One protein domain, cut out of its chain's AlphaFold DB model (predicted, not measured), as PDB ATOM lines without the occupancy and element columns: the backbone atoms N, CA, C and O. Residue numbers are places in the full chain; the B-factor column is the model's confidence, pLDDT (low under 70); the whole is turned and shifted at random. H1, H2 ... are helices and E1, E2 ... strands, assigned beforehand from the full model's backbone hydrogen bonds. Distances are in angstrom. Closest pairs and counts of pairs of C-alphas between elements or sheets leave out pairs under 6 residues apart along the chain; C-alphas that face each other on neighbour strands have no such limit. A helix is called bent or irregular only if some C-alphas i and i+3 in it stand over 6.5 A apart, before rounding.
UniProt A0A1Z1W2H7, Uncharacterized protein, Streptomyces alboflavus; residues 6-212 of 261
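AT A GLANCE: This is residues 6 to 212 of the 261 residues of an uncharacterized protein of Streptomyces alboflavus (UniProt A0A1Z1W2H7). A twisted sheet of seven short strands has the long helix H4 packed on one face with its residues 111 to 121; H3 packs on H4, not on the sheet, and the two make a long helical hairpin whose turn near Arg 90 reaches well past the sheet. H5 packs on H4 and H6 and H7 pack on H5, H8 covers E6 and E7, and H1 and H2, side by side, graze the sheet near E1, E2 and E3. The 207 printed residues hold eight named helices and seven named strands, in the order E1 H1 E2 H2 E3 H3 H4 E4 H5 E5 H6 H7 E6 H8 E7; the class is mixed, helices and strands. The sheet runs E3 E2 E1 E4 E5 E6 E7, all parallel. The whole is compact, with a radius of gyration of the C-alphas of 17.0 A and spans of 51 by 39 by 34 A.

IN THESE COORDINATES: Find C-alpha 6 at (110.867, 54.276, 18.647), where E1, residues 6 to 8, begins. H1 follows at residues 18 to 29, E2 at 34 to 36, H2 at 43 to 51 and E3 at 55 to 57. H3, residues 63 to 85, measures 33.0 A from first to last C-alpha. H4, residues 93 to 121, measures 43.0 A, from C-alpha 93 at (127.676, 89.450, 25.358); it is only just irregular, with C-alphas 96 and 99 6.9 A apart. Read on to E4 at residues 127 to 130, H5 at 138 to 145, E5 at 149 to 152, H6 at 162 to 170 and H7 at 172 to 177. E6, residues 178 to 182, is the longest strand at 12.8 A. H8 spans residues 185 to 192, and E7, residues 200 to 202, ends at C-alpha 202, (114.460, 60.110, 38.973).

HOW THE PARTS SIT: Look across the sheet from edge strand E3 to edge strand E7, and you will find N 57 and O 35 2.8 A apart, N 36 and O 7 2.8 A, N 8 and O 129 2.8 A, N 150 and O 128 2.8 A, N 181 and O 151 2.8 A, and N 201 and O 180 2.8 A, each within hydrogen-bond range. The strands' lines turn by 126 degrees from edge to edge. H4 has a height over the sheet of 7.8 A and runs along the strands, at 19 degrees to E1 on the local plane. H8, on the same face as H4, has a height over the sheet of 8.4 A. H4, H5 and H8 make two layers with the sheet, helices on one face of it. H1 only grazes the sheet with residues 23 to 27, and H2 with residues 46 to 50. H1 and H2 touch at Val 24 and Leu 49, their closest C-alphas, 5.6 A apart. H3 and H4, a helical hairpin, touch at a shallow tilt of 20 degrees, opposite ways; their closest C-alphas, of Ala 65 and Ser 113, are 4.2 A apart. The hub is H5. It touches H4, which meets it with residues 108 to 116 alone, at a steep tilt of 47 degrees; the closest C-alphas, of Ala 112 and Gly 145, are 4.0 A apart. H5 also touches H7, about perpendicular at 74 degrees, with the C-alphas of Gly 139 and Gly 174 closest at 3.9 A, and H6, with those of Ala 140 and Gly 168 closest at 6.6 A. Every O i to N i+4 pair is within hydrogen-bond range in H1, H2, H3, H5, H6 and H8; H4 has 23 of 25, and H7 has 0 of 2, with 2 of 3 O i to N i+3 pairs within range. E1, H1, E2 form a strand-helix-strand unit, two parallel neighbour strands with a helix between, with a right-handed crossover; E3, H3 H4, E4 form a split one, with E2 and E1 between its strands in the sheet, also right-handed.

THE WHOLE: The two C-alphas farthest apart, of Pro 31 and Arg 90, are 52.9 A apart. The printed part has no cut, and no link is long. The mean pLDDT of the printed part is 85.5; look for values under 70 at residues 15 to 17, 133 to 136, 155 to 159 and 205 to 212.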
ATOM      1  N   VAL A   6     110.171  53.296  19.488       94.38
ATOM      2  CA  VAL A   6     110.867  54.276  18.647       94.38
ATOM      3  C   VAL A   6     112.005  54.915  19.437       94.38
ATOM      4  O   VAL A   6     111.778  55.519  20.483       94.38
ATOM      5  N   LEU A   7     113.225  54.813  18.920       93.88
ATOM      6  CA  LEU A   7     114.425  55.439  19.464       93.88
ATOM      7  C   LEU A   7     114.830  56.606  18.562       93.88
ATOM      8  O   LEU A   7     115.037  56.433  17.364       93.88
ATOM      9  N   ILE A   8     114.951  57.802  19.127       93.25
ATOM     10  CA  ILE A   8     115.311  59.014  18.396       93.25
ATOM     11  C   ILE A   8     116.613  59.569  18.968       93.25
ATOM     12  O   ILE A   8     116.704  59.902  20.150       93.25
ATOM     13  N   GLU A   9     117.613  59.723  18.106       91.19
ATOM     14  CA  GLU A   9     118.901  60.326  18.457       91.19
ATOM     15  C   GLU A   9     119.271  61.367  17.389       91.19
ATOM     16  O   GLU A   9     119.895  61.046  16.372       91.19
ATOM     17  N   PRO A  10     118.835  62.628  17.581       85.19
ATOM     18  CA  PRO A  10     119.150  63.745  16.697       85.19
ATOM     19  C   PRO A  10     120.633  63.901  16.356       85.19
ATOM     20  O   PRO A  10     120.949  64.344  15.256       85.19
ATOM     21  N   TYR A  11     121.546  63.550  17.260       80.19
ATOM     22  CA  TYR A  11     122.990  63.733  17.109       80.19
ATOM     23  C   TYR A  11     123.744  62.425  16.894       80.19
ATOM     24  O   TYR A  11     124.959  62.384  17.097       80.19
ATOM     25  N   ALA A  12     123.070  61.384  16.399       81.94
ATOM     26  CA  ALA A  12     123.705  60.109  16.056       81.94
ATOM     27  C   ALA A  12     124.863  60.266  15.051       81.94
ATOM     28  O   ALA A  12     125.732  59.401  14.960       81.94
ATOM     29  N   ASN A  13     124.901  61.372  14.306       80.75
ATOM     30  CA  ASN A  13     125.953  61.705  13.352       80.75
ATOM     31  C   ASN A  13     127.226  62.293  13.985       80.75
ATOM     32  O   ASN A  13     128.238  62.414  13.296       80.75
ATOM     33  N   ARG A  14     127.197  62.711  15.257       77.50
ATOM     34  CA  ARG A  14     128.370  63.294  15.917       77.50
ATOM     35  C   ARG A  14     129.366  62.205  16.301       77.50
ATOM     36  O   ARG A  14     129.006  61.187  16.888       77.50
ATOM     37  N   LEU A  15     130.633  62.456  15.985       59.41
ATOM     38  CA  LEU A  15     131.751  61.599  16.365       59.41
ATOM     39  C   LEU A  15     131.942  61.674  17.886       59.41
ATOM     40  O   LEU A  15     131.965  62.760  18.460       59.41
ATOM     41  N   GLY A  16     132.013  60.510  18.529       61.94
ATOM     42  CA  GLY A  16     131.995  60.381  19.990       61.94
ATOM     43  C   GLY A  16     131.457  59.038  20.490       61.94
ATOM     44  O   GLY A  16     131.621  58.728  21.664       61.94
ATOM     45  N   GLY A  17     130.849  58.221  19.615       62.91
ATOM     46  CA  GLY A  17     130.515  56.802  19.831       62.91
ATOM     47  C   GLY A  17     129.375  56.523  20.817       62.91
ATOM     48  O   GLY A  17     128.529  55.683  20.538       62.91
ATOM     49  N   HIS A  18     129.291  57.253  21.928       75.56
ATOM     50  CA  HIS A  18     128.396  56.951  23.048       75.56
ATOM     51  C   HIS A  18     126.916  56.968  22.642       75.56
ATOM     52  O   HIS A  18     126.181  56.037  22.958       75.56
ATOM     53  N   HIS A  19     126.486  57.962  21.858       78.44
ATOM     54  CA  HIS A  19     125.114  58.035  21.334       78.44
ATOM     55  C   HIS A  19     124.764  56.846  20.425       78.44
ATOM     56  O   HIS A  19     123.670  56.290  20.501       78.44
ATOM     57  N   GLN A  20     125.710  56.424  19.582       82.75
ATOM     58  CA  GLN A  20     125.524  55.313  18.647       82.75
ATOM     59  C   GLN A  20     125.505  53.965  19.376       82.75
ATOM     60  O   GLN A  20     124.652  53.129  19.092       82.75
ATOM     61  N   HIS A  21     126.399  53.770  20.345       81.19
ATOM     62  CA  HIS A  21     126.435  52.569  21.176       81.19
ATOM     63  C   HIS A  21     125.175  52.439  22.032       81.19
ATOM     64  O   HIS A  21     124.566  51.375  22.048       81.19
ATOM     65  N   THR A  22     124.722  53.538  22.642       84.81
ATOM     66  CA  THR A  22     123.466  53.584  23.407       84.81
ATOM     67  C   THR A  22     122.279  53.168  22.537       84.81
ATOM     68  O   THR A  22     121.481  52.323  22.940       84.81
ATOM     69  N   LEU A  23     122.179  53.711  21.317       88.25
ATOM     70  CA  LEU A  23     121.142  53.325  20.356       88.25
ATOM     71  C   LEU A  23     121.176  51.830  20.029       88.25
ATOM     72  O   LEU A  23     120.132  51.180  20.042       88.25
ATOM     73  N   VAL A  24     122.362  51.294  19.729       89.19
ATOM     74  CA  VAL A  24     122.543  49.880  19.376       89.19
ATOM     75  C   VAL A  24     122.182  48.973  20.549       89.19
ATOM     76  O   VAL A  24     121.404  48.040  20.365       89.19
ATOM     77  N   ALA A  25     122.671  49.262  21.753       88.50
ATOM     78  CA  ALA A  25     122.381  48.470  22.945       88.50
ATOM     79  C   ALA A  25     120.875  48.461  23.271       88.50
ATOM     80  O   ALA A  25     120.293  47.407  23.527       88.50
ATOM     81  N   LEU A  26     120.197  49.611  23.175       88.31
ATOM     82  CA  LEU A  26     118.743  49.680  23.360       88.31
ATOM     83  C   LEU A  26     117.981  48.901  22.280       88.31
ATOM     84  O   LEU A  26     117.010  48.206  22.590       88.31
ATOM     85  N   ALA A  27     118.429  48.983  21.025       90.44
ATOM     86  CA  ALA A  27     117.851  48.225  19.921       90.44
ATOM     87  C   ALA A  27     118.026  46.707  20.097       90.44
ATOM     88  O   ALA A  27     117.104  45.957  19.793       90.44
ATOM     89  N   GLN A  28     119.153  46.249  20.647       90.12
ATOM     90  CA  GLN A  28     119.400  44.829  20.936       90.12
ATOM     91  C   GLN A  28     118.465  44.281  22.023       90.12
ATOM     92  O   GLN A  28     117.981  43.156  21.914       90.12
ATOM     93  N   VAL A  29     118.161  45.078  23.053       88.50
ATOM     94  CA  VAL A  29     117.213  44.689  24.118       88.50
ATOM     95  C   VAL A  29     115.763  44.670  23.610       88.50
ATOM     96  O   VAL A  29     114.915  43.941  24.136       88.50
ATOM     97  N   ARG A  30     115.454  45.465  22.578       87.00
ATOM     98  CA  ARG A  30     114.129  45.548  21.943       87.00
ATOM     99  C   ARG A  30     114.243  45.413  20.415       87.00
ATOM    100  O   ARG A  30     114.094  46.418  19.708       87.00
ATOM    101  N   PRO A  31     114.440  44.179  19.906       86.88
ATOM    102  CA  PRO A  31     114.427  43.914  18.470       86.88
ATOM    103  C   PRO A  31     113.115  44.377  17.828       86.88
ATOM    104  O   PRO A  31     112.062  44.360  18.470       86.88
ATOM    105  N   GLY A  32     113.174  44.810  16.567       89.12
ATOM    106  CA  GLY A  32     112.032  45.413  15.872       89.12
ATOM    107  C   GLY A  32     111.783  46.883  16.225       89.12
ATOM    108  O   GLY A  32     110.774  47.450  15.807       89.12
ATOM    109  N   SER A  33     112.682  47.519  16.982       93.56
ATOM    110  CA  SER A  33     112.624  48.962  17.234       93.56
ATOM    111  C   SER A  33     112.821  49.782  15.952       93.56
ATOM    112  O   SER A  33     113.548  49.396  15.031       93.56
ATOM    113  N   LEU A  34     112.172  50.944  15.891       95.25
ATOM    114  CA  LEU A  34     112.401  51.957  14.865       95.25
ATOM    115  C   LEU A  34     113.408  52.976  15.396       95.25
ATOM    116  O   LEU A  34     113.129  53.679  16.361       95.25
ATOM    117  N   VAL A  35     114.549  53.114  14.736       95.50
ATOM    118  CA  VAL A  35     115.547  54.142  15.036       95.50
ATOM    119  C   VAL A  35     115.404  55.298  14.054       95.50
ATOM    120  O   VAL A  35     115.445  55.093  12.842       95.50
ATOM    121  N   ILE A  36     115.275  56.522  14.563       95.38
ATOM    122  CA  ILE A  36     115.231  57.749  13.764       95.38
ATOM    123  C   ILE A  36     116.475  58.592  14.058       95.38
ATOM    124  O   ILE A  36     116.670  59.068  15.178       95.38
ATOM    125  N   ALA A  37     117.288  58.814  13.026       94.44
ATOM    126  CA  ALA A  37     118.524  59.598  13.073       94.44
ATOM    127  C   ALA A  37     118.494  60.692  11.981       94.44
ATOM    128  O   ALA A  37     119.045  60.496  10.894       94.44
ATOM    129  N   PRO A  38     117.844  61.848  12.231       90.75
ATOM    130  CA  PRO A  38     117.537  62.871  11.215       90.75
ATOM    131  C   PRO A  38     118.745  63.479  10.486       90.75
ATOM    132  O   PRO A  38     118.607  64.046   9.397       90.75
ATOM    133  N   HIS A  39     119.930  63.398  11.096       89.75
ATOM    134  CA  HIS A  39     121.187  63.901  10.530       89.75
ATOM    135  C   HIS A  39     122.135  62.778  10.085       89.75
ATOM    136  O   HIS A  39     123.294  63.044   9.773       89.75
ATOM    137  N   GLY A  40     121.641  61.539  10.027       90.44
ATOM    138  CA  GLY A  40     122.419  60.349   9.693       90.44
ATOM    139  C   GLY A  40     123.087  59.696  10.904       90.44
ATOM    140  O   GLY A  40     122.981  60.166  12.035       90.44
ATOM    141  N   ILE A  41     123.763  58.578  10.647       90.12
ATOM    142  CA  ILE A  41     124.490  57.776  11.634       90.12
ATOM    143  C   ILE A  41     125.685  57.097  10.942       90.12
ATOM    144  O   ILE A  41     125.645  56.889   9.728       90.12
ATOM    145  N   ALA A  42     126.746  56.781  11.691       88.81
ATOM    146  CA  ALA A  42     127.927  56.102  11.150       88.81
ATOM    147  C   ALA A  42     127.594  54.708  10.584       88.81
ATOM    148  O   ALA A  42     126.718  54.011  11.102       88.81
ATOM    149  N   SER A  43     128.316  54.293   9.539       87.31
ATOM    150  CA  SER A  43     128.123  53.023   8.819       87.31
ATOM    151  C   SER A  43     128.173  51.801   9.731       87.31
ATOM    152  O   SER A  43     127.376  50.875   9.582       87.31
ATOM    153  N   GLU A  44     129.075  51.813  10.707       86.56
ATOM    154  CA  GLU A  44     129.274  50.723  11.660       86.56
ATOM    155  C   GLU A  44     128.027  50.541  12.528       86.56
ATOM    156  O   GLU A  44     127.562  49.422  12.738       86.56
ATOM    157  N   ALA A  45     127.435  51.653  12.966       89.31
ATOM    158  CA  ALA A  45     126.203  51.647  13.737       89.31
ATOM    159  C   ALA A  45     124.988  51.268  12.877       89.31
ATOM    160  O   ALA A  45     124.104  50.577  13.374       89.31
ATOM    161  N   VAL A  46     124.948  51.621  11.582       92.56
ATOM    162  CA  VAL A  46     123.906  51.113  10.659       92.56
ATOM    163  C   VAL A  46     123.925  49.587  10.616       92.56
ATOM    164  O   VAL A  46     122.871  48.957  10.718       92.56
ATOM    165  N   ARG A  47     125.115  48.991  10.469       91.56
ATOM    166  CA  ARG A  47     125.267  47.532  10.438       91.56
ATOM    167  C   ARG A  47     124.809  46.909  11.756       91.56
ATOM    168  O   ARG A  47     123.966  46.019  11.725       91.56
ATOM    169  N   ALA A  48     125.280  47.432  12.885       91.56
ATOM    170  CA  ALA A  48     124.916  46.921  14.205       91.56
ATOM    171  C   ALA A  48     123.407  47.046  14.505       91.56
ATOM    172  O   ALA A  48     122.809  46.138  15.074       91.56
ATOM    173  N   LEU A  49     122.760  48.137  14.076       93.44
ATOM    174  CA  LEU A  49     121.307  48.300  14.198       93.44
ATOM    175  C   LEU A  49     120.538  47.283  13.350       93.44
ATOM    176  O   LEU A  49     119.533  46.740  13.806       93.44
ATOM    177  N   ARG A  50     121.015  46.995  12.134       93.81
ATOM    178  CA  ARG A  50     120.419  45.961  11.280       93.81
ATOM    179  C   ARG A  50     120.565  44.574  11.903       93.81
ATOM    180  O   ARG A  50     119.602  43.817  11.899       93.81
ATOM    181  N   GLU A  51     121.737  44.258  12.446       93.62
ATOM    182  CA  GLU A  51     121.998  43.001  13.163       93.62
ATOM    183  C   GLU A  51     121.110  42.861  14.408       93.62
ATOM    184  O   GLU A  51     120.618  41.773  14.694       93.62
ATOM    185  N   ALA A  52     120.811  43.970  15.093       91.69
ATOM    186  CA  ALA A  52     119.847  44.020  16.194       91.69
ATOM    187  C   ALA A  52     118.371  43.911  15.746       91.69
ATOM    188  O   ALA A  52     117.463  43.962  16.577       91.69
ATOM    189  N   GLY A  53     118.100  43.795  14.441       92.00
ATOM    190  CA  GLY A  53     116.746  43.739  13.890       92.00
ATOM    191  C   GLY A  53     115.984  45.063  13.983       92.00
ATOM    192  O   GLY A  53     114.754  45.057  13.986       92.00
ATOM    193  N   ALA A  54     116.683  46.196  14.093       93.94
ATOM    194  CA  ALA A  54     116.068  47.518  14.127       93.94
ATOM    195  C   ALA A  54     115.926  48.117  12.722       93.94
ATOM    196  O   ALA A  54     116.792  47.965  11.852       93.94
ATOM    197  N   ARG A  55     114.838  48.861  12.501       95.19
ATOM    198  CA  ARG A  55     114.625  49.631  11.270       95.19
ATOM    199  C   ARG A  55     115.213  51.024  11.450       95.19
ATOM    200  O   ARG A  55     114.809  51.734  12.359       95.19
ATOM    201  N   LEU A  56     116.121  51.440  10.573       95.31
ATOM    202  CA  LEU A  56     116.712  52.780  10.609       95.31
ATOM    203  C   LEU A  56     116.025  53.719   9.611       95.31
ATOM    204  O   LEU A  56     115.858  53.376   8.442       95.31
ATOM    205  N   VAL A  57     115.702  54.930  10.059       96.00
ATOM    206  CA  VAL A  57     115.172  56.021   9.239       96.00
ATOM    207  C   VAL A  57     116.014  57.275   9.445       96.00
ATOM    208  O   VAL A  57     116.133  57.798  10.551       96.00
ATOM    209  N   THR A  58     116.592  57.778   8.359       94.44
ATOM    210  CA  THR A  58     117.407  59.005   8.356       94.44
ATOM    211  C   THR A  58     116.730  60.167   7.631       94.44
ATOM    212  O   THR A  58     117.080  61.325   7.851       94.44
ATOM    213  N   ALA A  59     115.737  59.876   6.788       94.06
ATOM    214  CA  ALA A  59     114.935  60.873   6.096       94.06
ATOM    215  C   ALA A  59     113.631  61.161   6.863       94.06
ATOM    216  O   ALA A  59     113.025  60.237   7.409       94.06
ATOM    217  N   PRO A  60     113.164  62.421   6.901       94.88
ATOM    218  CA  PRO A  60     111.896  62.756   7.534       94.88
ATOM    219  C   PRO A  60     110.718  62.144   6.762       94.88
ATOM    220  O   PRO A  60     110.717  62.110   5.530       94.88
ATOM    221  N   ALA A  61     109.682  61.706   7.481       95.50
ATOM    222  CA  ALA A  61     108.474  61.140   6.887       95.50
ATOM    223  C   ALA A  61     107.327  62.166   6.881       95.50
ATOM    224  O   ALA A  61     106.676  62.417   7.897       95.50
ATOM    225  N   GLY A  62     107.037  62.722   5.699       95.69
ATOM    226  CA  GLY A  62     105.917  63.634   5.449       95.69
ATOM    227  C   GLY A  62     106.283  65.119   5.388       95.69
ATOM    228  O   GLY A  62     107.283  65.551   5.946       95.69
ATOM    229  N   ALA A  63     105.431  65.915   4.729       96.81
ATOM    230  CA  ALA A  63     105.721  67.312   4.383       96.81
ATOM    231  C   ALA A  63     106.077  68.197   5.591       96.81
ATOM    232  O   ALA A  63     107.071  68.919   5.553       96.81
ATOM    233  N   VAL A  64     105.314  68.100   6.685       96.50
ATOM    234  CA  VAL A  64     105.575  68.883   7.906       96.50
ATOM    235  C   VAL A  64     106.915  68.491   8.534       96.50
ATOM    236  O   VAL A  64     107.696  69.366   8.896       96.50
ATOM    237  N   ALA A  65     107.214  67.190   8.623       95.62
ATOM    238  CA  ALA A  65     108.496  66.719   9.142       95.62
ATOM    239  C   ALA A  65     109.662  67.212   8.270       95.62
ATOM    240  O   ALA A  65     110.661  67.701   8.800       95.62
ATOM    241  N   THR A  66     109.514  67.156   6.945       97.56
ATOM    242  CA  THR A  66     110.506  67.662   5.987       97.56
ATOM    243  C   THR A  66     110.748  69.157   6.159       97.56
ATOM    244  O   THR A  66     111.899  69.578   6.261       97.56
ATOM    245  N   MET A  67     109.683  69.954   6.262       97.88
ATOM    246  CA  MET A  67     109.777  71.399   6.480       97.88
ATOM    247  C   MET A  67     110.498  71.724   7.795       97.88
ATOM    248  O   MET A  67     111.418  72.539   7.803       97.88
ATOM    249  N   LEU A  68     110.131  71.063   8.898       96.12
ATOM    250  CA  LEU A  68     110.777  71.263  10.202       96.12
ATOM    251  C   LEU A  68     112.275  70.929  10.155       96.12
ATOM    252  O   LEU A  68     113.089  71.687  10.686       96.12
ATOM    253  N   LEU A  69     112.660  69.841   9.478       95.81
ATOM    254  CA  LEU A  69     114.072  69.480   9.322       95.81
ATOM    255  C   LEU A  69     114.826  70.492   8.449       95.81
ATOM    256  O   LEU A  69     115.962  70.844   8.766       95.81
ATOM    257  N   ALA A  70     114.205  70.989   7.379       97.06
ATOM    258  CA  ALA A  70     114.795  72.021   6.528       97.06
ATOM    259  C   ALA A  70     115.042  73.323   7.310       97.06
ATOM    260  O   ALA A  70     116.153  73.856   7.281       97.06
ATOM    261  N   LEU A  71     114.053  73.785   8.084       96.56
ATOM    262  CA  LEU A  71     114.190  74.954   8.963       96.56
ATOM    263  C   LEU A  71     115.261  74.740  10.034       96.56
ATOM    264  O   LEU A  71     116.051  75.641  10.313       96.56
ATOM    265  N   SER A  72     115.333  73.536  10.603       94.38
ATOM    266  CA  SER A  72     116.382  73.173  11.554       94.38
ATOM    267  C   SER A  72     117.780  73.288  10.937       94.38
ATOM    268  O   SER A  72     118.667  73.894  11.538       94.38
ATOM    269  N   ARG A  73     117.976  72.766   9.718       94.88
ATOM    270  CA  ARG A  73     119.257  72.846   8.995       94.88
ATOM    271  C   ARG A  73     119.637  74.290   8.669       94.88
ATOM    272  O   ARG A  73     120.789  74.667   8.879       94.88
ATOM    273  N   LEU A  74     118.674  75.106   8.238       96.25
ATOM    274  CA  LEU A  74     118.872  76.541   8.018       96.25
ATOM    275  C   LEU A  74     119.333  77.235   9.311       96.25
ATOM    276  O   LEU A  74     120.365  77.904   9.323       96.25
ATOM    277  N   ALA A  75     118.609  77.030  10.414       94.00
ATOM    278  CA  ALA A  75     118.940  77.611  11.712       94.00
ATOM    279  C   ALA A  75     120.320  77.152  12.213       94.00
ATOM    280  O   ALA A  75     121.114  77.967  12.682       94.00
ATOM    281  N   ALA A  76     120.659  75.868  12.060       91.69
ATOM    282  CA  ALA A  76     121.978  75.341  12.405       91.69
ATOM    283  C   ALA A  76     123.100  75.979  11.564       91.69
ATOM    284  O   ALA A  76     124.153  76.328  12.108       91.69
ATOM    285  N   GLY A  77     122.869  76.187  10.264       93.38
ATOM    286  CA  GLY A  77     123.792  76.899   9.377       93.38
ATOM    287  C   GLY A  77     124.008  78.351   9.811       93.38
ATOM    288  O   GLY A  77     125.153  78.781   9.970       93.38
ATOM    289  N   LEU A  78     122.920  79.076  10.095       93.12
ATOM    290  CA  LEU A  78     122.958  80.457  10.593       93.12
ATOM    291  C   LEU A  78     123.683  80.564  11.936       93.12
ATOM    292  O   LEU A  78     124.536  81.433  12.108       93.12
ATOM    293  N   SER A  79     123.401  79.651  12.867       91.75
ATOM    294  CA  SER A  79     124.124  79.563  14.136       91.75
ATOM    295  C   SER A  79     125.620  79.352  13.906       91.75
ATOM    296  O   SER A  79     126.435  80.104  14.431       91.75
ATOM    297  N   SER A  80     126.001  78.385  13.071       92.44
ATOM    298  CA  SER A  80     127.410  78.068  12.805       92.44
ATOM    299  C   SER A  80     128.155  79.234  12.142       92.44
ATOM    300  O   SER A  80     129.326  79.484  12.434       92.44
ATOM    301  N   ALA A  81     127.493  79.983  11.256       92.38
ATOM    302  CA  ALA A  81     128.033  81.225  10.707       92.38
ATOM    303  C   ALA A  81     128.170  82.307  11.794       92.38
ATOM    304  O   ALA A  81     129.243  82.888  11.953       92.38
ATOM    305  N   GLY A  82     127.133  82.513  12.609       90.31
ATOM    306  CA  GLY A  82     127.138  83.478  13.708       90.31
ATOM    307  C   GLY A  82     128.204  83.186  14.767       90.31
ATOM    308  O   GLY A  82     128.876  84.106  15.223       90.31
ATOM    309  N   GLN A  83     128.433  81.918  15.120       90.12
ATOM    310  CA  GLN A  83     129.502  81.518  16.045       90.12
ATOM    311  C   GLN A  83     130.887  81.906  15.517       90.12
ATOM    312  O   GLN A  83     131.743  82.307  16.302       90.12
ATOM    313  N   ARG A  84     131.104  81.827  14.197       90.88
ATOM    314  CA  ARG A  84     132.358  82.256  13.558       90.88
ATOM    315  C   ARG A  84     132.508  83.778  13.582       90.88
ATOM    316  O   ARG A  84     133.555  84.269  13.994       90.88
ATOM    317  N   VAL A  85     131.457  84.514  13.218       90.56
ATOM    318  CA  VAL A  85     131.456  85.991  13.166       90.56
ATOM    319  C   VAL A  85     131.601  86.613  14.562       90.56
ATOM    320  O   VAL A  85     132.418  87.509  14.780       90.56
ATOM    321  N   PHE A  86     130.860  86.098  15.543       89.06
ATOM    322  CA  PHE A  86     130.829  86.617  16.913       89.06
ATOM    323  C   PHE A  86     131.820  85.914  17.853       89.06
ATOM    324  O   PHE A  86     131.697  86.012  19.076       89.06
ATOM    325  N   ARG A  87     132.837  85.227  17.313       85.56
ATOM    326  CA  ARG A  87     133.872  84.555  18.121       85.56
ATOM    327  C   ARG A  87     134.723  85.546  18.922       85.56
ATOM    328  O   ARG A  87     135.198  85.218  20.009       85.56
ATOM    329  N   SER A  88     134.915  86.757  18.395       87.81
ATOM    330  CA  SER A  88     135.730  87.793  19.033       87.81
ATOM    331  C   SER A  88     135.122  88.278  20.352       87.81
ATOM    332  O   SER A  88     133.929  88.572  20.443       87.81
ATOM    333  N   ARG A  89     135.971  88.448  21.376       83.25
ATOM    334  CA  ARG A  89     135.574  89.014  22.679       83.25
ATOM    335  C   ARG A  89     135.153  90.487  22.602       83.25
ATOM    336  O   ARG A  89     134.578  90.975  23.568       83.25
ATOM    337  N   ARG A  90     135.411  91.166  21.477       90.00
ATOM    338  CA  ARG A  90     135.033  92.571  21.243       90.00
ATOM    339  C   ARG A  90     133.523  92.768  21.094       90.00
ATOM    340  O   ARG A  90     133.032  93.872  21.291       90.00
ATOM    341  N   TRP A  91     132.782  91.712  20.761       89.94
ATOM    342  CA  TRP A  91     131.335  91.795  20.604       89.94
ATOM    343  C   TRP A  91     130.606  91.799  21.958       89.94
ATOM    344  O   TRP A  91     130.967  91.025  22.855       89.94
ATOM    345  N   PRO A  92     129.522  92.590  22.099       89.69
ATOM    346  CA  PRO A  92     128.636  92.537  23.253       89.69
ATOM    347  C   PRO A  92     128.180  91.110  23.578       89.69
ATOM    348  O   PRO A  92     127.878  90.314  22.685       89.69
ATOM    349  N   ARG A  93     128.058  90.794  24.876       85.69
ATOM    350  CA  ARG A  93     127.676  89.450  25.358       85.69
ATOM    351  C   ARG A  93     126.397  88.915  24.701       85.69
ATOM    352  O   ARG A  93     126.341  87.729  24.401       85.69
ATOM    353  N   ARG A  94     125.405  89.777  24.439       84.81
ATOM    354  CA  ARG A  94     124.138  89.398  23.781       84.81
ATOM    355  C   ARG A  94     124.358  88.851  22.365       84.81
ATOM    356  O   ARG A  94     123.846  87.786  22.041       84.81
ATOM    357  N   LEU A  95     125.187  89.516  21.556       86.25
ATOM    358  CA  LEU A  95     125.504  89.066  20.194       86.25
ATOM    359  C   LEU A  95     126.323  87.772  20.195       86.25
ATOM    360  O   LEU A  95     126.101  86.896  19.368       86.25
ATOM    361  N   ARG A  96     127.205  87.601  21.184       86.06
ATOM    362  CA  ARG A  96     127.964  86.353  21.366       86.06
ATOM    363  C   ARG A  96     127.089  85.161  21.773       86.06
ATOM    364  O   ARG A  96     127.456  84.026  21.489       86.06
ATOM    365  N   ARG A  97     125.955  85.404  22.441       86.50
ATOM    366  CA  ARG A  97     125.003  84.363  22.875       86.50
ATOM    367  C   ARG A  97     123.949  84.024  21.828       86.50
ATOM    368  O   ARG A  97     123.467  82.896  21.824       86.50
ATOM    369  N   ALA A  98     123.621  84.948  20.926       87.25
ATOM    370  CA  ALA A  98     122.584  84.735  19.917       87.25
ATOM    371  C   ALA A  98     122.760  83.432  19.103       87.25
ATOM    372  O   ALA A  98     121.787  82.685  18.987       87.25
ATOM    373  N   PRO A  99     123.968  83.058  18.627       89.25
ATOM    374  CA  PRO A  99     124.149  81.787  17.924       89.25
ATOM    375  C   PRO A  99     123.809  80.561  18.783       89.25
ATOM    376  O   PRO A  99     123.257  79.574  18.294       89.25
ATOM    377  N   HIS A 100     124.081  80.614  20.088       87.75
ATOM    378  CA  HIS A 100     123.698  79.540  20.997       87.75
ATOM    379  C   HIS A 100     122.170  79.410  21.092       87.75
ATOM    380  O   HIS A 100     121.655  78.308  20.924       87.75
ATOM    381  N   GLN A 101     121.433  80.520  21.224       88.62
ATOM    382  CA  GLN A 101     119.961  80.495  21.237       88.62
ATOM    383  C   GLN A 101     119.382  79.934  19.925       88.62
ATOM    384  O   GLN A 101     118.470  79.110  19.945       88.62
ATOM    385  N   ILE A 102     119.961  80.307  18.774       90.00
ATOM    386  CA  ILE A 102     119.573  79.756  17.463       90.00
ATOM    387  C   ILE A 102     119.840  78.246  17.407       90.00
ATOM    388  O   ILE A 102     119.046  77.494  16.844       90.00
ATOM    389  N   THR A 103     120.930  77.782  18.027       89.88
ATOM    390  CA  THR A 103     121.224  76.347  18.128       89.88
ATOM    391  C   THR A 103     120.108  75.618  18.863       89.88
ATOM    392  O   THR A 103     119.661  74.596  18.355       89.88
ATOM    393  N   LEU A 104     119.626  76.144  19.998       88.19
ATOM    394  CA  LEU A 104     118.528  75.547  20.775       88.19
ATOM    395  C   LEU A 104     117.249  75.401  19.937       88.19
ATOM    396  O   LEU A 104     116.644  74.331  19.914       88.19
ATOM    397  N   ILE A 105     116.897  76.434  19.166       89.50
ATOM    398  CA  ILE A 105     115.758  76.389  18.235       89.50
ATOM    399  C   ILE A 105     115.975  75.313  17.166       89.50
ATOM    400  O   ILE A 105     115.085  74.502  16.914       89.50
ATOM    401  N   ALA A 106     117.167  75.250  16.564       91.69
ATOM    402  CA  ALA A 106     117.489  74.221  15.580       91.69
ATOM    403  C   ALA A 106     117.326  72.805  16.165       91.69
ATOM    404  O   ALA A 106     116.764  71.942  15.487       91.69
ATOM    405  N   ARG A 107     117.747  72.573  17.421       90.19
ATOM    406  CA  ARG A 107     117.570  71.280  18.113       90.19
ATOM    407  C   ARG A 107     116.092  70.927  18.257       90.19
ATOM    408  O   ARG A 107     115.683  69.857  17.817       90.19
ATOM    409  N   CYS A 108     115.301  71.864  18.786       91.06
ATOM    410  CA  CYS A 108     113.858  71.706  18.965       91.06
ATOM    411  C   CYS A 108     113.156  71.335  17.648       91.06
ATOM    412  O   CYS A 108     112.300  70.452  17.628       91.06
ATOM    413  N   LEU A 109     113.534  71.972  16.536       93.50
ATOM    414  CA  LEU A 109     112.960  71.691  15.219       93.50
ATOM    415  C   LEU A 109     113.365  70.311  14.671       93.50
ATOM    416  O   LEU A 109     112.533  69.631  14.071       93.50
ATOM    417  N   THR A 110     114.615  69.877  14.890       94.19
ATOM    418  CA  THR A 110     115.048  68.511  14.529       94.19
ATOM    419  C   THR A 110     114.229  67.472  15.294       94.19
ATOM    420  O   THR A 110     113.722  66.526  14.696       94.19
ATOM    421  N   GLU A 111     114.068  67.653  16.604       93.12
ATOM    422  CA  GLU A 111     113.312  66.726  17.451       93.12
ATOM    423  C   GLU A 111     111.835  66.688  17.062       93.12
ATOM    424  O   GLU A 111     111.279  65.609  16.877       93.12
ATOM    425  N   ALA A 112     111.217  67.847  16.824       93.69
ATOM    426  CA  ALA A 112     109.843  67.921  16.337       93.69
ATOM    427  C   ALA A 112     109.662  67.210  14.983       93.69
ATOM    428  O   ALA A 112     108.675  66.501  14.780       93.69
ATOM    429  N   SER A 113     110.620  67.357  14.060       95.31
ATOM    430  CA  SER A 113     110.619  66.629  12.784       95.31
ATOM    431  C   SER A 113     110.684  65.111  12.989       95.31
ATOM    432  O   SER A 113     109.928  64.358  12.362       95.31
ATOM    433  N   ALA A 114     111.547  64.656  13.898       94.88
ATOM    434  CA  ALA A 114     111.692  63.244  14.212       94.88
ATOM    435  C   ALA A 114     110.430  62.672  14.874       94.88
ATOM    436  O   ALA A 114     109.968  61.609  14.470       94.88
ATOM    437  N   LEU A 115     109.815  63.407  15.805       94.44
ATOM    438  CA  LEU A 115     108.542  63.046  16.439       94.44
ATOM    439  C   LEU A 115     107.396  62.958  15.424       94.44
ATOM    440  O   LEU A 115     106.622  62.002  15.446       94.44
ATOM    441  N   ARG A 116     107.317  63.902  14.476       94.94
ATOM    442  CA  ARG A 116     106.345  63.832  13.369       94.94
ATOM    443  C   ARG A 116     106.567  62.608  12.493       94.94
ATOM    444  O   ARG A 116     105.600  61.964  12.090       94.94
ATOM    445  N   SER A 117     107.828  62.294  12.210       95.62
ATOM    446  CA  SER A 117     108.189  61.115  11.426       95.62
ATOM    447  C   SER A 117     107.820  59.831  12.170       95.62
ATOM    448  O   SER A 117     107.192  58.959  11.579       95.62
ATOM    449  N   ALA A 118     108.115  59.753  13.472       94.56
ATOM    450  CA  ALA A 118     107.733  58.643  14.343       94.56
ATOM    451  C   ALA A 118     106.223  58.418  14.318       94.56
ATOM    452  O   ALA A 118     105.774  57.326  13.992       94.56
ATOM    453  N   ARG A 119     105.437  59.476  14.550       93.44
ATOM    454  CA  ARG A 119     103.974  59.399  14.528       93.44
ATOM    455  C   ARG A 119     103.424  58.908  13.192       93.44
ATOM    456  O   ARG A 119     102.409  58.228  13.179       93.44
ATOM    457  N   ARG A 120     104.048  59.272  12.068       93.44
ATOM    458  CA  ARG A 120     103.602  58.838  10.736       93.44
ATOM    459  C   ARG A 120     103.983  57.392  10.428       93.44
ATOM    460  O   ARG A 120     103.236  56.719   9.729       93.44
ATOM    461  N   LEU A 121     105.154  56.955  10.880       93.88
ATOM    462  CA  LEU A 121     105.703  55.633  10.571       93.88
ATOM    463  C   LEU A 121     105.220  54.550  11.539       93.88
ATOM    464  O   LEU A 121     105.124  53.397  11.141       93.88
ATOM    465  N   GLU A 122     104.935  54.922  12.785       92.06
ATOM    466  CA  GLU A 122     104.526  54.037  13.877       92.06
ATOM    467  C   GLU A 122     103.430  54.730  14.704       92.06
ATOM    468  O   GLU A 122     103.647  55.182  15.830       92.06
ATOM    469  N   THR A 123     102.227  54.842  14.131       83.19
ATOM    470  CA  THR A 123     101.054  55.509  14.736       83.19
ATOM    471  C   THR A 123     100.596  54.902  16.070       83.19
ATOM    472  O   THR A 123      99.805  55.530  16.770       83.19
ATOM    473  N   GLY A 124     101.093  53.717  16.433       78.75
ATOM    474  CA  GLY A 124     100.793  53.009  17.680       78.75
ATOM    475  C   GLY A 124     102.035  52.579  18.459       78.75
ATOM    476  O   GLY A 124     101.981  51.562  19.146       78.75
ATOM    477  N   ALA A 125     103.161  53.289  18.319       83.62
ATOM    478  CA  ALA A 125     104.360  53.000  19.103       83.62
ATOM    479  C   ALA A 125     104.065  52.998  20.612       83.62
ATOM    480  O   ALA A 125     103.491  53.956  21.130       83.62
ATOM    481  N   ASP A 126     104.530  51.959  21.313       78.69
ATOM    482  CA  ASP A 126     104.399  51.824  22.773       78.69
ATOM    483  C   ASP A 126     105.089  52.981  23.499       78.69
ATOM    484  O   ASP A 126     104.643  53.447  24.546       78.69
ATOM    485  N   ALA A 127     106.232  53.401  22.959       81.75
ATOM    486  CA  ALA A 127     107.042  54.467  23.509       81.75
ATOM    487  C   ALA A 127     107.897  55.104  22.416       81.75
ATOM    488  O   ALA A 127     108.405  54.433  21.513       81.75
ATOM    489  N   VAL A 128     108.101  56.410  22.556       85.25
ATOM    490  CA  VAL A 128     109.064  57.182  21.777       85.25
ATOM    491  C   VAL A 128     110.088  57.744  22.746       85.25
ATOM    492  O   VAL A 128     109.719  58.427  23.697       85.25
ATOM    493  N   VAL A 129     111.361  57.440  22.527       87.19
ATOM    494  CA  VAL A 129     112.456  57.795  23.431       87.19
ATOM    495  C   VAL A 129     113.429  58.705  22.700       87.19
ATOM    496  O   VAL A 129     114.003  58.306  21.689       87.19
ATOM    497  N   ILE A 130     113.641  59.911  23.221       85.88
ATOM    498  CA  ILE A 130     114.678  60.829  22.747       85.88
ATOM    499  C   ILE A 130     115.885  60.723  23.679       85.88
ATOM    500  O   ILE A 130     115.783  60.982  24.880       85.88
ATOM    501  N   LEU A 131     117.034  60.357  23.114       80.31
ATOM    502  CA  LEU A 131     118.276  60.131  23.864       80.31
ATOM    503  C   LEU A 131     119.100  61.414  24.078       80.31
ATOM    504  O   LEU A 131     120.056  61.422  24.852       80.31
ATOM    505  N   THR A 132     118.715  62.522  23.439       71.31
ATOM    506  CA  THR A 132     119.453  63.786  23.512       71.31
ATOM    507  C   THR A 132     119.042  64.660  24.688       71.31
ATOM    508  O   THR A 132     117.890  65.091  24.806       71.31
ATOM    509  N   ALA A 133     120.039  65.042  25.485       56.12
ATOM    510  CA  ALA A 133     119.940  66.027  26.558       56.12
ATOM    511  C   ALA A 133     119.927  67.465  26.013       56.12
ATOM    512  O   ALA A 133     120.887  68.219  26.148       56.12
ATOM    513  N   SER A 134     118.859  67.846  25.315       62.81
ATOM    514  CA  SER A 134     118.590  69.258  25.039       62.81
ATOM    515  C   SER A 134     117.397  69.698  25.858       62.81
ATOM    516  O   SER A 134     116.297  69.210  25.640       62.81
ATOM    517  N   GLU A 135     117.653  70.616  26.775       60.16
ATOM    518  CA  GLU A 135     116.785  71.004  27.895       60.16
ATOM    519  C   GLU A 135     115.785  72.088  27.529       60.16
ATOM    520  O   GLU A 135     114.642  72.121  27.977       60.16
ATOM    521  N   ALA A 136     116.226  72.982  26.653       64.44
ATOM    522  CA  ALA A 136     115.398  74.060  26.180       64.44
ATOM    523  C   ALA A 136     114.328  73.506  25.236       64.44
ATOM    524  O   ALA A 136     114.641  72.791  24.280       64.44
ATOM    525  N   LEU A 137     113.087  73.953  25.441       77.94
ATOM    526  CA  LEU A 137     111.975  73.808  24.496       77.94
ATOM    527  C   LEU A 137     111.363  72.396  24.392       77.94
ATOM    528  O   LEU A 137     110.748  72.083  23.373       77.94
ATOM    529  N   HIS A 138     111.434  71.577  25.448       84.00
ATOM    530  CA  HIS A 138     110.774  70.259  25.505       84.00
ATOM    531  C   HIS A 138     109.286  70.312  25.132       84.00
ATOM    532  O   HIS A 138     108.838  69.589  24.240       84.00
ATOM    533  N   GLY A 139     108.534  71.225  25.755       83.62
ATOM    534  CA  GLY A 139     107.124  71.427  25.436       83.62
ATOM    535  C   GLY A 139     106.908  71.865  23.984       83.62
ATOM    536  O   GLY A 139     105.965  71.420  23.337       83.62
ATOM    537  N   ALA A 140     107.811  72.667  23.411       88.69
ATOM    538  CA  ALA A 140     107.678  73.108  22.023       88.69
ATOM    539  C   ALA A 140     107.952  71.962  21.045       88.69
ATOM    540  O   ALA A 140     107.203  71.794  20.083       88.69
ATOM    541  N   ALA A 141     108.968  71.136  21.310       90.31
ATOM    542  CA  ALA A 141     109.235  69.931  20.533       90.31
ATOM    543  C   ALA A 141     108.038  68.969  20.583       90.31
ATOM    544  O   ALA A 141     107.640  68.449  19.541       90.31
ATOM    545  N   ALA A 142     107.413  68.803  21.753       89.25
ATOM    546  CA  ALA A 142     106.206  67.996  21.914       89.25
ATOM    547  C   ALA A 142     105.006  68.561  21.138       89.25
ATOM    548  O   ALA A 142     104.372  67.825  20.386       89.25
ATOM    549  N   LEU A 143     104.726  69.868  21.236       90.56
ATOM    550  CA  LEU A 143     103.619  70.506  20.507       90.56
ATOM    551  C   LEU A 143     103.816  70.449  18.989       90.56
ATOM    552  O   LEU A 143     102.902  70.083  18.246       90.56
ATOM    553  N   LEU A 144     105.014  70.792  18.515       91.75
ATOM    554  CA  LEU A 144     105.338  70.770  17.092       91.75
ATOM    555  C   LEU A 144     105.377  69.334  16.560       91.75
ATOM    556  O   LEU A 144     104.883  69.084  15.460       91.75
ATOM    557  N   GLY A 145     105.912  68.398  17.347       90.25
ATOM    558  CA  GLY A 145     105.989  66.966  17.059       90.25
ATOM    559  C   GLY A 145     104.632  66.265  17.069       90.25
ATOM    560  O   GLY A 145     104.377  65.384  16.249       90.25
ATOM    561  N   GLY A 146     103.736  66.698  17.957       89.31
ATOM    562  CA  GLY A 146     102.403  66.138  18.159       89.31
ATOM    563  C   GLY A 146     102.420  64.665  18.564       89.31
ATOM    564  O   GLY A 146     101.546  63.932  18.098       89.31
ATOM    565  N   GLN A 147     103.430  64.247  19.334       88.38
ATOM    566  CA  GLN A 147     103.658  62.871  19.776       88.38
ATOM    567  C   GLN A 147     104.204  62.868  21.218       88.38
ATOM    568  O   GLN A 147     105.259  63.474  21.461       88.38
ATOM    569  N   PRO A 148     103.534  62.177  22.160       89.56
ATOM    570  CA  PRO A 148     104.061  61.978  23.502       89.56
ATOM    571  C   PRO A 148     105.368  61.187  23.486       89.56
ATOM    572  O   PRO A 148     105.522  60.256  22.691       89.56
ATOM    573  N   HIS A 149     106.318  61.558  24.341       91.31
ATOM    574  CA  HIS A 149     107.636  60.925  24.351       91.31
ATOM    575  C   HIS A 149     108.335  61.009  25.708       91.31
ATOM    576  O   HIS A 149     108.051  61.866  26.546       91.31
ATOM    577  N   LEU A 150     109.293  60.109  25.892       90.00
ATOM    578  CA  LEU A 150     110.212  60.077  27.014       90.00
ATOM    579  C   LEU A 150     111.543  60.716  26.607       90.00
ATOM    580  O   LEU A 150     112.016  60.522  25.483       90.00
ATOM    581  N   ARG A 151     112.161  61.460  27.524       88.50
ATOM    582  CA  ARG A 151     113.498  62.035  27.334       88.50
ATOM    583  C   ARG A 151     114.441  61.630  28.444       88.50
ATOM    584  O   ARG A 151     114.094  61.747  29.614       88.50
ATOM    585  N   PHE A 152     115.666  61.293  28.071       84.12
ATOM    586  CA  PHE A 152     116.767  61.194  29.020       84.12
ATOM    587  C   PHE A 152     117.494  62.536  29.115       84.12
ATOM    588  O   PHE A 152     117.955  63.077  28.107       84.12
ATOM    589  N   VAL A 153     117.583  63.079  30.327       79.25
ATOM    590  CA  VAL A 153     118.221  64.374  30.594       79.25
ATOM    591  C   VAL A 153     119.308  64.160  31.639       79.25
ATOM    592  O   VAL A 153     119.007  63.880  32.795       79.25
ATOM    593  N   HIS A 154     120.573  64.231  31.218       72.75
ATOM    594  CA  HIS A 154     121.721  63.883  32.065       72.75
ATOM    595  C   HIS A 154     122.509  65.084  32.605       72.75
ATOM    596  O   HIS A 154     123.330  64.903  33.500       72.75
ATOM    597  N   GLU A 155     122.254  66.295  32.111       69.44
ATOM    598  CA  GLU A 155     122.868  67.536  32.591       69.44
ATOM    599  C   GLU A 155     121.866  68.691  32.462       69.44
ATOM    600  O   GLU A 155     120.861  68.550  31.763       69.44
ATOM    601  N   ALA A 156     122.134  69.789  33.174       66.31
ATOM    602  CA  ALA A 156     121.481  71.082  33.031       66.31
ATOM    603  C   ALA A 156     122.459  72.139  32.450       66.31
ATOM    604  O   ALA A 156     123.224  72.780  33.171       66.31
ATOM    605  N   VAL A 157     122.435  72.344  31.141       60.56
ATOM    606  CA  VAL A 157     123.227  73.237  30.297       60.56
ATOM    607  C   VAL A 157     122.450  74.540  30.050       60.56
ATOM    608  O   VAL A 157     122.259  74.984  28.914       60.56
ATOM    609  N   THR A 158     121.964  75.214  31.095       58.03
ATOM    610  CA  THR A 158     121.169  76.435  30.879       58.03
ATOM    611  C   THR A 158     122.023  77.704  30.856       58.03
ATOM    612  O   THR A 158     122.320  78.303  31.889       58.03
ATOM    613  N   THR A 159     122.302  78.207  29.648       63.00
ATOM    614  CA  THR A 159     122.426  79.656  29.389       63.00
ATOM    615  C   THR A 159     121.333  80.117  28.424       63.00
ATOM    616  O   THR A 159     121.603  80.527  27.296       63.00
ATOM    617  N   GLU A 160     120.075  80.023  28.850       74.44
ATOM    618  CA  GLU A 160     118.925  80.484  28.064       74.44
ATOM    619  C   GLU A 160     118.663  81.980  28.260       74.44
ATOM    620  O   GLU A 160     118.516  82.453  29.394       74.44
ATOM    621  N   ASP A 161     118.537  82.716  27.156       79.06
ATOM    622  CA  ASP A 161     118.130  84.121  27.180       79.06
ATOM    623  C   ASP A 161     116.586  84.251  27.203       79.06
ATOM    624  O   ASP A 161     115.841  83.294  26.972       79.06
ATOM    625  N   ALA A 162     116.078  85.460  27.471       78.75
ATOM    626  CA  ALA A 162     114.650  85.718  27.699       78.75
ATOM    627  C   ALA A 162     113.716  85.246  26.565       78.75
ATOM    628  O   ALA A 162     112.589  84.836  26.839       78.75
ATOM    629  N   ALA A 163     114.174  85.280  25.310       77.75
ATOM    630  CA  ALA A 163     113.386  84.848  24.156       77.75
ATOM    631  C   ALA A 163     113.138  83.329  24.147       77.75
ATOM    632  O   ALA A 163     112.004  82.896  23.952       77.75
ATOM    633  N   VAL A 164     114.166  82.518  24.420       78.81
ATOM    634  CA  VAL A 164     114.024  81.053  24.503       78.81
ATOM    635  C   VAL A 164     113.161  80.669  25.702       78.81
ATOM    636  O   VAL A 164     112.257  79.846  25.564       78.81
ATOM    637  N   ARG A 165     113.322  81.366  26.833       81.19
ATOM    638  CA  ARG A 165     112.439  81.200  27.998       81.19
ATOM    639  C   ARG A 165     110.982  81.540  27.685       81.19
ATOM    640  O   ARG A 165     110.075  80.865  28.162       81.19
ATOM    641  N   LEU A 166     110.733  82.588  26.895       81.81
ATOM    642  CA  LEU A 166     109.379  82.943  26.466       81.81
ATOM    643  C   LEU A 166     108.769  81.844  25.590       81.81
ATOM    644  O   LEU A 166     107.629  81.462  25.835       81.81
ATOM    645  N   LEU A 167     109.525  81.306  24.631       81.56
ATOM    646  CA  LEU A 167     109.076  80.179  23.809       81.56
ATOM    647  C   LEU A 167     108.758  78.946  24.663       81.56
ATOM    648  O   LEU A 167     107.709  78.337  24.469       81.56
ATOM    649  N   GLY A 168     109.604  78.629  25.648       81.31
ATOM    650  CA  GLY A 168     109.336  77.567  26.623       81.31
ATOM    651  C   GLY A 168     108.017  77.795  27.365       81.31
ATOM    652  O   GLY A 168     107.155  76.923  27.378       81.31
ATOM    653  N   ARG A 169     107.792  79.015  27.876       82.50
ATOM    654  CA  ARG A 169     106.538  79.376  28.563       82.50
ATOM    655  C   ARG A 169     105.301  79.242  27.678       82.50
ATOM    656  O   ARG A 169     104.289  78.721  28.137       82.50
ATOM    657  N   LEU A 170     105.372  79.694  26.427       85.00
ATOM    658  CA  LEU A 170     104.263  79.565  25.475       85.00
ATOM    659  C   LEU A 170     103.965  78.099  25.141       85.00
ATOM    660  O   LEU A 170     102.822  77.744  24.858       85.00
ATOM    661  N   ALA A 171     104.982  77.243  25.213       85.69
ATOM    662  CA  ALA A 171     104.877  75.830  24.905       85.69
ATOM    663  C   ALA A 171     104.605  74.925  26.119       85.69
ATOM    664  O   ALA A 171     104.601  73.705  25.957       85.69
ATOM    665  N   ARG A 172     104.311  75.490  27.300       84.50
ATOM    666  CA  ARG A 172     104.050  74.740  28.547       84.50
ATOM    667  C   ARG A 172     103.018  73.631  28.408       84.50
ATOM    668  O   ARG A 172     103.181  72.558  28.965       84.50
ATOM    669  N   ARG A 173     101.969  73.840  27.606       85.94
ATOM    670  CA  ARG A 173     100.951  72.801  27.356       85.94
ATOM    671  C   ARG A 173     101.532  71.520  26.747       85.94
ATOM    672  O   ARG A 173     100.953  70.454  26.914       85.94
ATOM    673  N   GLY A 174     102.655  71.619  26.039       85.12
ATOM    674  CA  GLY A 174     103.368  70.462  25.515       85.12
ATOM    675  C   GLY A 174     104.106  69.657  26.573       85.12
ATOM    676  O   GLY A 174     104.360  68.483  26.339       85.12
ATOM    677  N   GLU A 175     104.436  70.246  27.726       86.31
ATOM    678  CA  GLU A 175     105.185  69.570  28.797       86.31
ATOM    679  C   GLU A 175     104.409  68.367  29.349       86.31
ATOM    680  O   GLU A 175     105.009  67.341  29.636       86.31
ATOM    681  N   GLN A 176     103.073  68.417  29.350       86.88
ATOM    682  CA  GLN A 176     102.208  67.291  29.735       86.88
ATOM    683  C   GLN A 176     102.342  66.061  28.818       86.88
ATOM    684  O   GLN A 176     101.885  64.975  29.165       86.88
ATOM    685  N   GLN A 177     102.937  66.223  27.633       87.44
ATOM    686  CA  GLN A 177     103.188  65.141  26.675       87.44
ATOM    687  C   GLN A 177     104.620  64.597  26.781       87.44
ATOM    688  O   GLN A 177     105.014  63.749  25.978       87.44
ATOM    689  N   VAL A 178     105.412  65.094  27.731       88.94
ATOM    690  CA  VAL A 178     106.816  64.729  27.906       88.94
ATOM    691  C   VAL A 178     107.004  64.127  29.288       88.94
ATOM    692  O   VAL A 178     106.548  64.686  30.277       88.94
ATOM    693  N   ILE A 179     107.710  63.004  29.357       89.38
ATOM    694  CA  ILE A 179     108.214  62.467  30.623       89.38
ATOM    695  C   ILE A 179     109.733  62.569  30.591       89.38
ATOM    696  O   ILE A 179     110.375  62.005  29.698       89.38
ATOM    697  N   THR A 180     110.321  63.287  31.541       88.56
ATOM    698  CA  THR A 180     111.776  63.349  31.692       88.56
ATOM    699  C   THR A 180     112.270  62.285  32.656       88.56
ATOM    700  O   THR A 180     111.671  62.018  33.696       88.56
ATOM    701  N   VAL A 181     113.389  61.663  32.300       88.00
ATOM    702  CA  VAL A 181     114.112  60.724  33.149       88.00
ATOM    703  C   VAL A 181     115.453  61.345  33.508       88.00
ATOM    704  O   VAL A 181     116.281  61.605  32.628       88.00
ATOM    705  N   TYR A 182     115.646  61.578  34.803       85.06
ATOM    706  CA  TYR A 182     116.848  62.177  35.371       85.06
ATOM    707  C   TYR A 182     117.705  61.114  36.062       85.06
ATOM    708  O   TYR A 182     117.164  60.289  36.803       85.06
ATOM    709  N   PRO A 183     119.038  61.128  35.876       82.31
ATOM    710  CA  PRO A 183     119.917  60.117  36.458       82.31
ATOM    711  C   PRO A 183     120.036  60.250  37.980       82.31
ATOM    712  O   PRO A 183     120.301  59.266  38.667       82.31
ATOM    713  N   THR A 184     119.862  61.461  38.520       84.56
ATOM    714  CA  THR A 184     119.999  61.759  39.951       84.56
ATOM    715  C   THR A 184     118.940  62.754  40.416       84.56
ATOM    716  O   THR A 184     118.406  63.529  39.620       84.56
ATOM    717  N   GLN A 185     118.664  62.751  41.724       84.88
ATOM    718  CA  GLN A 185     117.724  63.692  42.339       84.88
ATOM    719  C   GLN A 185     118.195  65.138  42.171       84.88
ATOM    720  O   GLN A 185     117.391  65.995  41.842       84.88
ATOM    721  N   ALA A 186     119.503  65.390  42.289       83.25
ATOM    722  CA  ALA A 186     120.077  66.725  42.123       83.25
ATOM    723  C   ALA A 186     119.788  67.323  40.736       83.25
ATOM    724  O   ALA A 186     119.469  68.506  40.628       83.25
ATOM    725  N   VAL A 187     119.854  66.499  39.681       80.81
ATOM    726  CA  VAL A 187     119.438  66.926  38.340       80.81
ATOM    727  C   VAL A 187     117.936  67.212  38.347       80.81
ATOM    728  O   VAL A 187     117.532  68.302  37.956       80.81
ATOM    729  N   GLY A 188     117.110  66.296  38.861       83.50
ATOM    730  CA  GLY A 188     115.658  66.500  38.954       83.50
ATOM    731  C   GLY A 188     115.255  67.799  39.661       83.50
ATOM    732  O   GLY A 188     114.442  68.555  39.129       83.50
ATOM    733  N   ASP A 189     115.873  68.110  40.799       84.44
ATOM    734  CA  ASP A 189     115.594  69.314  41.589       84.44
ATOM    735  C   ASP A 189     115.970  70.597  40.831       84.44
ATOM    736  O   ASP A 189     115.225  71.581  40.844       84.44
ATOM    737  N   GLN A 190     117.093  70.582  40.103       80.69
ATOM    738  CA  GLN A 190     117.504  71.706  39.261       80.69
ATOM    739  C   GLN A 190     116.486  71.987  38.146       80.69
ATOM    740  O   GLN A 190     116.204  73.150  37.844       80.69
ATOM    741  N   PHE A 191     115.904  70.939  37.555       78.50
ATOM    742  CA  PHE A 191     114.875  71.077  36.521       78.50
ATOM    743  C   PHE A 191     113.515  71.479  37.079       78.50
ATOM    744  O   PHE A 191     112.847  72.306  36.461       78.50
ATOM    745  N   ALA A 192     113.123  70.966  38.246       82.44
ATOM    746  CA  ALA A 192     111.849  71.304  38.879       82.44
ATOM    747  C   ALA A 192     111.709  72.818  39.132       82.44
ATOM    748  O   ALA A 192     110.620  73.375  38.990       82.44
ATOM    749  N   ALA A 193     112.817  73.510  39.418       76.56
ATOM    750  CA  ALA A 193     112.832  74.965  39.578       76.56
ATOM    751  C   ALA A 193     112.510  75.736  38.280       76.56
ATOM    752  O   ALA A 193     111.961  76.839  38.332       76.56
ATOM    753  N   ALA A 194     112.852  75.182  37.113       73.56
ATOM    754  CA  ALA A 194     112.631  75.813  35.809       73.56
ATOM    755  C   ALA A 194     111.340  75.332  35.116       73.56
ATOM    756  O   ALA A 194     110.698  76.116  34.409       73.56
ATOM    757  N   PHE A 195     110.945  74.078  35.350       74.56
ATOM    758  CA  PHE A 195     109.848  73.374  34.684       74.56
ATOM    759  C   PHE A 195     108.982  72.627  35.708       74.56
ATOM    760  O   PHE A 195     108.967  71.401  35.762       74.56
ATOM    761  N   ALA A 196     108.259  73.380  36.539       71.06
ATOM    762  CA  ALA A 196     107.468  72.821  37.638       71.06
ATOM    763  C   ALA A 196     106.354  71.852  37.190       71.06
ATOM    764  O   ALA A 196     105.951  70.985  37.960       71.06
ATOM    765  N   ASP A 197     105.867  71.995  35.954       75.00
ATOM    766  CA  ASP A 197     104.743  71.222  35.422       75.00
ATOM    767  C   ASP A 197     105.192  69.986  34.613       75.00
ATOM    768  O   ASP A 197     104.347  69.251  34.099       75.00
ATOM    769  N   LEU A 198     106.505  69.759  34.473       80.94
ATOM    770  CA  LEU A 198     107.074  68.689  33.655       80.94
ATOM    771  C   LEU A 198     107.102  67.364  34.439       80.94
ATOM    772  O   LEU A 198     107.821  67.263  35.436       80.94
ATOM    773  N   PRO A 199     106.364  66.325  33.999       85.44
ATOM    774  CA  PRO A 199     106.418  65.010  34.625       85.44
ATOM    775  C   PRO A 199     107.838  64.439  34.597       85.44
ATOM    776  O   PRO A 199     108.448  64.315  33.534       85.44
ATOM    777  N   ALA A 200     108.337  64.050  35.767       86.12
ATOM    778  CA  ALA A 200     109.714  63.624  35.949       86.12
ATOM    779  C   ALA A 200     109.817  62.308  36.719       86.12
ATOM    780  O   ALA A 200     109.096  62.074  37.691       86.12
ATOM    781  N   VAL A 201     110.770  61.475  36.314       87.88
ATOM    782  CA  VAL A 201     111.184  60.270  37.033       87.88
ATOM    783  C   VAL A 201     112.675  60.371  37.313       87.88
ATOM    784  O   VAL A 201     113.478  60.571  36.404       87.88
ATOM    785  N   VAL A 202     113.056  60.206  38.576       84.94
ATOM    786  CA  VAL A 202     114.460  60.110  38.973       84.94
ATOM    787  C   VAL A 202     114.834  58.641  39.093       84.94
ATOM    788  O   VAL A 202     114.194  57.876  39.814       84.94
ATOM    789  N   GLY A 203     115.892  58.241  38.401       79.31
ATOM    790  CA  GLY A 203     116.433  56.896  38.501       79.31
ATOM    791  C   GLY A 203     117.800  56.822  37.857       79.31
ATOM    792  O   GLY A 203     117.982  57.289  36.738       79.31
ATOM    793  N   ALA A 204     118.756  56.200  38.545       72.00
ATOM    794  CA  ALA A 204     120.041  55.903  37.940       72.00
ATOM    795  C   ALA A 204     119.813  54.984  36.734       72.00
ATOM    796  O   ALA A 204     119.283  53.879  36.873       72.00
ATOM    797  N   PHE A 205     120.207  55.446  35.554       67.56
ATOM    798  CA  PHE A 205     120.225  54.643  34.346       67.56
ATOM    799  C   PHE A 205     121.639  54.661  33.774       67.56
ATOM    800  O   PHE A 205     122.284  55.702  33.679       67.56
ATOM    801  N   ALA A 206     122.108  53.480  33.400       65.31
ATOM    802  CA  ALA A 206     123.301  53.286  32.604       65.31
ATOM    803  C   ALA A 206     122.920  52.289  31.516       65.31
ATOM    804  O   ALA A 206     122.269  51.279  31.798       65.31
ATOM    805  N   VAL A 207     123.275  52.597  30.275       65.19
ATOM    806  CA  VAL A 207     123.171  51.611  29.206       65.19
ATOM    807  C   VAL A 207     124.458  50.809  29.248       65.19
ATOM    808  O   VAL A 207     125.530  51.363  29.034       65.19
ATOM    809  N   ASP A 208     124.339  49.530  29.595       66.06
ATOM    810  CA  ASP A 208     125.447  48.589  29.475       66.06
ATOM    811  C   ASP A 208     125.688  48.343  27.984       66.06
ATOM    812  O   ASP A 208     124.945  47.619  27.321       66.06
ATOM    813  N   ASP A 209     126.684  49.033  27.441       62.59
ATOM    814  CA  ASP A 209     127.129  48.910  26.057       62.59
ATOM    815  C   ASP A 209     128.224  47.838  25.898       62.59
ATOM    816  O   ASP A 209     128.880  47.757  24.854       62.59
ATOM    817  N   GLY A 210     128.444  47.017  26.934       63.19
ATOM    818  CA  GLY A 210     129.487  45.999  26.985       63.19
ATOM    819  C   GLY A 210     130.896  46.566  27.162       63.19
ATOM    820  O   GLY A 210     131.861  45.793  27.199       63.19
ATOM    821  N   ARG A 211     131.060  47.890  27.287       62.72
ATOM    822  CA  ARG A 211     132.354  48.514  27.562       62.72
ATOM    823  C   ARG A 211     132.498  48.760  29.049       62.72
ATOM    824  O   ARG A 211     131.736  49.476  29.693       62.72
ATOM    825  N   ARG A 212     133.552  48.180  29.616       63.12
ATOM    826  CA  ARG A 212     133.977  48.549  30.962       63.12
ATOM    827  C   ARG A 212     134.473  49.989  30.922       63.12
ATOM    828  O   ARG A 212     135.384  50.284  30.157       63.12
TER     829      ARG A 212